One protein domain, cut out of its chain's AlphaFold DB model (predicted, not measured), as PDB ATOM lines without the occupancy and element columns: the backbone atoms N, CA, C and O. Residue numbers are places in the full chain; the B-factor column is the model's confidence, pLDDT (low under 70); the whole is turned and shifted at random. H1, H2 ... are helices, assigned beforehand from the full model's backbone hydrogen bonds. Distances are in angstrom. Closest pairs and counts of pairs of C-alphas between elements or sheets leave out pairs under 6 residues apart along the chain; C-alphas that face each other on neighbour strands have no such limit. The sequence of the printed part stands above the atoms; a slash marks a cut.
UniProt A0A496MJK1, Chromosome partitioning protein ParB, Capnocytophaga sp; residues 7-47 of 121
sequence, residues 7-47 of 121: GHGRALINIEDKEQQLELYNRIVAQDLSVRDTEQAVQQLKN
ATOM      1  N   GLY A   7     147.324 165.295 184.432       85.06
ATOM      2  CA  GLY A   7     146.720 166.118 185.485       85.06
ATOM      3  C   GLY A   7     145.264 165.738 185.765       85.06
ATOM      4  O   GLY A   7     144.885 165.568 186.920       85.06
ATOM      5  N   HIS A   8     144.479 165.492 184.714       86.12
ATOM      6  CA  HIS A   8     143.100 165.015 184.841       86.12
ATOM      7  C   HIS A   8     143.039 163.640 185.510       86.12
ATOM      8  O   HIS A   8     142.240 163.429 186.420       86.12
ATOM      9  N   GLY A   9     143.934 162.722 185.126       87.75
ATOM     10  CA  GLY A   9     144.033 161.404 185.760       87.75
ATOM     11  C   GLY A   9     144.331 161.494 187.262       87.75
ATOM     12  O   GLY A   9     143.700 160.803 188.062       87.75
ATOM     13  N   ARG A  10     145.229 162.405 187.668       89.56
ATOM     14  CA  ARG A  10     145.534 162.665 189.090       89.56
ATOM     15  C   ARG A  10     144.372 163.296 189.855       89.56
ATOM     16  O   ARG A  10     144.267 163.073 191.056       89.56
ATOM     17  N   ALA A  11     143.517 164.075 189.201       88.56
ATOM     18  CA  ALA A  11     142.319 164.615 189.835       88.56
ATOM     19  C   ALA A  11     141.256 163.514 190.020       88.56
ATOM     20  O   ALA A  11     140.746 163.329 191.125       88.56
ATOM     21  N   LEU A  12     140.993 162.729 188.972       88.38
ATOM     22  CA  LEU A  12     139.974 161.678 188.958       88.38
ATOM     23  C   LEU A  12     140.292 160.487 189.868       88.38
ATOM     24  O   LEU A  12     139.365 159.895 190.412       88.38
ATOM     25  N   ILE A  13     141.568 160.121 190.059       87.94
ATOM     26  CA  ILE A  13     141.953 158.973 190.911       87.94
ATOM     27  C   ILE A  13     141.534 159.148 192.376       87.94
ATOM     28  O   ILE A  13     141.431 158.181 193.121       87.94
ATOM     29  N   ASN A  14     141.289 160.390 192.793       80.31
ATOM     30  CA  ASN A  14     140.868 160.695 194.148       80.31
ATOM     31  C   ASN A  14     139.375 160.411 194.383       80.31
ATOM     32  O   ASN A  14     138.954 160.464 195.535       80.31
ATOM     33  N   ILE A  15     138.566 160.158 193.350       86.44
ATOM     34  CA  ILE A  15     137.145 159.818 193.503       86.44
ATOM     35  C   ILE A  15     137.028 158.337 193.885       86.44
ATOM     36  O   ILE A  15     137.528 157.471 193.173       86.44
ATOM     37  N   GLU A  16     136.379 158.054 195.014       83.88
ATOM     38  CA  GLU A  16     136.217 156.687 195.534       83.88
ATOM     39  C   GLU A  16     135.087 155.924 194.825       83.88
ATOM     40  O   GLU A  16     135.179 154.713 194.621       83.88
ATOM     41  N   ASP A  17     134.039 156.641 194.413       86.69
ATOM     42  CA  ASP A  17     132.906 156.099 193.670       86.69
ATOM     43  C   ASP A  17     133.215 156.027 192.164       86.69
ATOM     44  O   ASP A  17     133.462 157.036 191.496       86.69
ATOM     45  N   LYS A  18     133.188 154.809 191.614       85.31
ATOM     46  CA  LYS A  18     133.504 154.556 190.203       85.31
ATOM     47  C   LYS A  18     132.456 155.113 189.238       85.31
ATOM     48  O   LYS A  18     132.825 155.488 188.126       85.31
ATOM     49  N   GLU A  19     131.185 155.167 189.629       84.44
ATOM     50  CA  GLU A  19     130.126 155.730 188.787       84.44
ATOM     51  C   GLU A  19     130.303 157.245 188.668       84.44
ATOM     52  O   GLU A  19     130.308 157.780 187.560       84.44
ATOM     53  N   GLN A  20     130.591 157.922 189.783       84.31
ATOM     54  CA  GLN A  20     130.882 159.362 189.787       84.31
ATOM     55  C   GLN A  20     132.182 159.701 189.048       84.31
ATOM     56  O   GLN A  20     132.276 160.728 188.373       84.31
ATOM     57  N   GLN A  21     133.197 158.837 189.148       87.81
ATOM     58  CA  GLN A  21     134.442 158.992 188.401       87.81
ATOM     59  C   GLN A  21     134.197 158.919 186.887       87.81
ATOM     60  O   GLN A  21     134.747 159.728 186.138       87.81
ATOM     61  N   LEU A  22     133.357 157.977 186.444       87.50
ATOM     62  CA  LEU A  22     132.997 157.810 185.037       87.50
ATOM     63  C   LEU A  22     132.126 158.967 184.530       87.50
ATOM     64  O   LEU A  22     132.350 159.472 183.432       87.50
ATOM     65  N   GLU A  23     131.164 159.421 185.333       85.81
ATOM     66  CA  GLU A  23     130.332 160.582 185.012       85.81
ATOM     67  C   GLU A  23     131.188 161.843 184.843       85.81
ATOM     68  O   GLU A  23     131.067 162.553 183.839       85.81
ATOM     69  N   LEU A  24     132.111 162.093 185.778       87.50
ATOM     70  CA  LEU A  24     132.998 163.244 185.687       87.50
ATOM     71  C   LEU A  24     133.970 163.117 184.509       87.50
ATOM     72  O   LEU A  24     134.202 164.106 183.823       87.50
ATOM     73  N   TYR A  25     134.483 161.919 184.220       86.69
ATOM     74  CA  TYR A  25     135.286 161.664 183.021       86.69
ATOM     75  C   TYR A  25     134.531 162.028 181.737       86.69
ATOM     76  O   TYR A  25     135.027 162.815 180.930       86.69
ATOM     77  N   ASN A  26     133.302 161.528 181.579       85.25
ATOM     78  CA  ASN A  26     132.465 161.850 180.424       85.25
ATOM     79  C   ASN A  26     132.207 163.356 180.323       85.25
ATOM     80  O   ASN A  26     132.223 163.915 179.230       85.25
ATOM     81  N   ARG A  27     132.022 164.031 181.463       81.94
ATOM     82  CA  ARG A  27     131.861 165.486 181.514       81.94
ATOM     83  C   ARG A  27     133.128 166.238 181.101       81.94
ATOM     84  O   ARG A  27     133.003 167.219 180.374       81.94
ATOM     85  N   ILE A  28     134.312 165.798 181.533       83.06
ATOM     86  CA  ILE A  28     135.598 166.398 181.140       83.06
ATOM     87  C   ILE A  28     135.758 166.338 179.625       83.06
ATOM     88  O   ILE A  28     136.041 167.361 179.016       83.06
ATOM     89  N   VAL A  29     135.501 165.172 179.025       80.56
ATOM     90  CA  VAL A  29     135.622 164.974 177.574       80.56
ATOM     91  C   VAL A  29     134.537 165.737 176.805       80.56
ATOM     92  O   VAL A  29     134.818 166.336 175.775       80.56
ATOM     93  N   ALA A  30     133.295 165.763 177.299       74.31
ATOM     94  CA  ALA A  30     132.190 166.441 176.618       74.31
ATOM     95  C   ALA A  30     132.261 167.977 176.697       74.31
ATOM     96  O   ALA A  30     131.690 168.657 175.844       74.31
ATOM     97  N   GLN A  31     132.891 168.524 177.741       78.06
ATOM     98  CA  GLN A  31     132.958 169.968 178.002       78.06
ATOM     99  C   GLN A  31     134.369 170.550 177.857       78.06
ATOM    100  O   GLN A  31     134.532 171.738 178.123       78.06
ATOM    101  N   ASP A  32     135.359 169.745 177.457       78.69
ATOM    102  CA  ASP A  32     136.774 170.139 177.367       78.69
ATOM    103  C   ASP A  32     137.261 170.852 178.646       78.69
ATOM    104  O   ASP A  32     137.831 171.947 178.628       78.69
ATOM    105  N   LEU A  33     136.969 170.256 179.810       82.69
ATOM    106  CA  LEU A  33     137.326 170.867 181.093       82.69
ATOM    107  C   LEU A  33     138.844 170.950 181.250       82.69
ATOM    108  O   LEU A  33     139.557 169.986 180.982       82.69
ATOM    109  N   SER A  34     139.339 172.070 181.781       83.94
ATOM    110  CA  SER A  34     140.751 172.168 182.146       83.94
ATOM    111  C   SER A  34     141.073 171.305 183.374       83.94
ATOM    112  O   SER A  34     140.193 170.966 184.175       83.94
ATOM    113  N   VAL A  35     142.362 171.014 183.597       82.00
ATOM    114  CA  VAL A  35     142.830 170.302 184.807       82.00
ATOM    115  C   VAL A  35     142.342 171.009 186.075       82.00
ATOM    116  O   VAL A  35     141.907 170.360 187.022       82.00
ATOM    117  N   ARG A  36     142.341 172.348 186.072       84.94
ATOM    118  CA  ARG A  36     141.896 173.156 187.209       84.94
ATOM    119  C   ARG A  36     140.393 173.028 187.451       84.94
ATOM    120  O   ARG A  36     139.978 172.876 188.597       84.94
ATOM    121  N   ASP A  37     139.586 173.072 186.395       79.94
ATOM    122  CA  ASP A  37     138.129 172.927 186.511       79.94
ATOM    123  C   ASP A  37     137.758 171.513 186.967       79.94
ATOM    124  O   ASP A  37     136.858 171.322 187.784       79.94
ATOM    125  N   THR A  38     138.526 170.522 186.511       85.50
ATOM    126  CA  THR A  38     138.410 169.127 186.937       85.50
ATOM    127  C   THR A  38     138.722 168.959 188.423       85.50
ATOM    128  O   THR A  38     137.933 168.358 189.147       85.50
ATOM    129  N   GLU A  39     139.829 169.524 188.912       87.06
ATOM    130  CA  GLU A  39     140.166 169.522 190.343       87.06
ATOM    131  C   GLU A  39     139.057 170.168 191.187       87.06
ATOM    132  O   GLU A  39     138.691 169.640 192.239       87.06
ATOM    133  N   GLN A  40     138.467 171.271 190.711       84.56
ATOM    134  CA  GLN A  40     137.340 171.912 191.392       84.56
ATOM    135  C   GLN A  40     136.087 171.030 191.409       84.56
ATOM    136  O   GLN A  40     135.440 170.929 192.451       84.56
ATOM    137  N   ALA A  41     135.758 170.367 190.301       84.25
ATOM    138  CA  ALA A  41     134.619 169.456 190.230       84.25
ATOM    139  C   ALA A  41     134.792 168.246 191.168       84.25
ATOM    140  O   ALA A  41     133.866 167.894 191.900       84.25
ATOM    141  N   VAL A  42     135.999 167.671 191.237       86.88
ATOM    142  CA  VAL A  42     136.343 166.608 192.202       86.88
ATOM    143  C   VAL A  42     136.194 167.106 193.644       86.88
ATOM    144  O   VAL A  42     135.655 166.402 194.500       86.88
ATOM    145  N   GLN A  43     136.644 168.331 193.928       83.31
ATOM    146  CA  GLN A  43     136.534 168.937 195.256       83.31
ATOM    147  C   GLN A  43     135.067 169.136 195.679       83.31
ATOM    148  O   GLN A  43     134.732 168.906 196.843       83.31
ATOM    149  N   GLN A  44     134.199 169.540 194.744       81.50
ATOM    150  CA  GLN A  44     132.758 169.709 194.970       81.50
ATOM    151  C   GLN A  44     132.068 168.375 195.271       81.50
ATOM    152  O   GLN A  44     131.281 168.301 196.214       81.50
ATOM    153  N   LEU A  45     132.416 167.321 194.529       79.25
ATOM    154  CA  LEU A  45     131.924 165.955 194.747       79.25
ATOM    155  C   LEU A  45     132.254 165.431 196.152       79.25
ATOM    156  O   LEU A  45     131.401 164.851 196.818       79.25
ATOM    157  N   LYS A  46     133.475 165.681 196.639       73.56
ATOM    158  CA  LYS A  46     133.926 165.197 197.953       73.56
ATOM    159  C   LYS A  46     133.345 165.952 199.143       73.56
ATOM    160  O   LYS A  46     133.366 165.429 200.255       73.56
ATOM    161  N   ASN A  47     132.932 167.206 198.966       68.81
ATOM    162  CA  ASN A  47     132.534 168.036 200.099       68.81
ATOM    163  C   ASN A  47     131.397 169.008 199.740       68.81
ATOM    164  O   ASN A  47     131.627 170.216 199.625       68.81
TER     165      ASN A  47
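What this domain is: This is residues 7 to 47 of the 121 residues of the protein "Chromosome partitioning protein ParB" of Capnocytophaga sp (UniProt A0A496MJK1). Three helices make a small triangle seen end-on: H1 and H3 lie side by side and run the same way, and the longest helix, H2, forms the third corner and runs opposite ways to both, with few contacts to either. H1 is short, and two brief links, residues 13 to 17 and 32 to 34, join the three helices at opposite ends of H2. The printed part has 41 residues with three named helices, in the order H1, H2, H3 along the chain, and no named strand; the class is all helix. The whole is compact, with a radius of gyration of the C-alphas of 8.9 A, and rounded, spanning 22 by 17 by 15 A.

How they stand to each other: The longest helix, H2, residues 18 to 31, and H1, residues 7 to 12, only just touch, with 3 pairs of C-alphas within 8 A. Their closest C-alphas are those of Leu 12 and Gln 21, 6.2 A apart, and H2 touches H1 with residues 21 to 25 alone. They run opposite ways at a steep tilt of 39 degrees and form a helical hairpin, two helices that follow each other in the chain and run opposite ways. H2 and H3, residues 35 to 46, are close but not clearly touching; their closest C-alphas, those of Ile 28 and Thr 38, are 7.0 A apart. These two run opposite ways at a shallow tilt of 34 degrees, only just short of steep. H1 and H3 touch, with 11 pairs of C-alphas within 8 A, the closest being those of His 8 and Val 35 at 5.3 A. They run the same way at a shallow tilt of 13 degrees. In H1, H2 and H3 every O i to N i+4 pair is within hydrogen-bond range.

Where its parts are: H2, Lys 18 to Gln 31, measures 19.7 A from first to last C-alpha, and C-alpha 18 is at (133.504, 154.556, 190.203). H1, Gly 7 to Leu 12, begins with C-alpha 7 at (146.720, 166.118, 185.485). H3, Val 35 to Lys 46, measures 16.7 A and ends with C-alpha 46 at (133.926, 165.197, 197.953).

The domain as a whole: The two C-alphas farthest apart, those of Ala 30 and Asn 47, are 23.5 A apart. The printed part runs from residue 7 to residue 47 of a chain of 121 residues and has no cut. The link from H1 to H2, 5 residues, and the link from H2 to H3, 3 residues, are both tight. The mean pLDDT of the printed part is 83.7, and one residue, Asn 47, is under 70 in this predicted model.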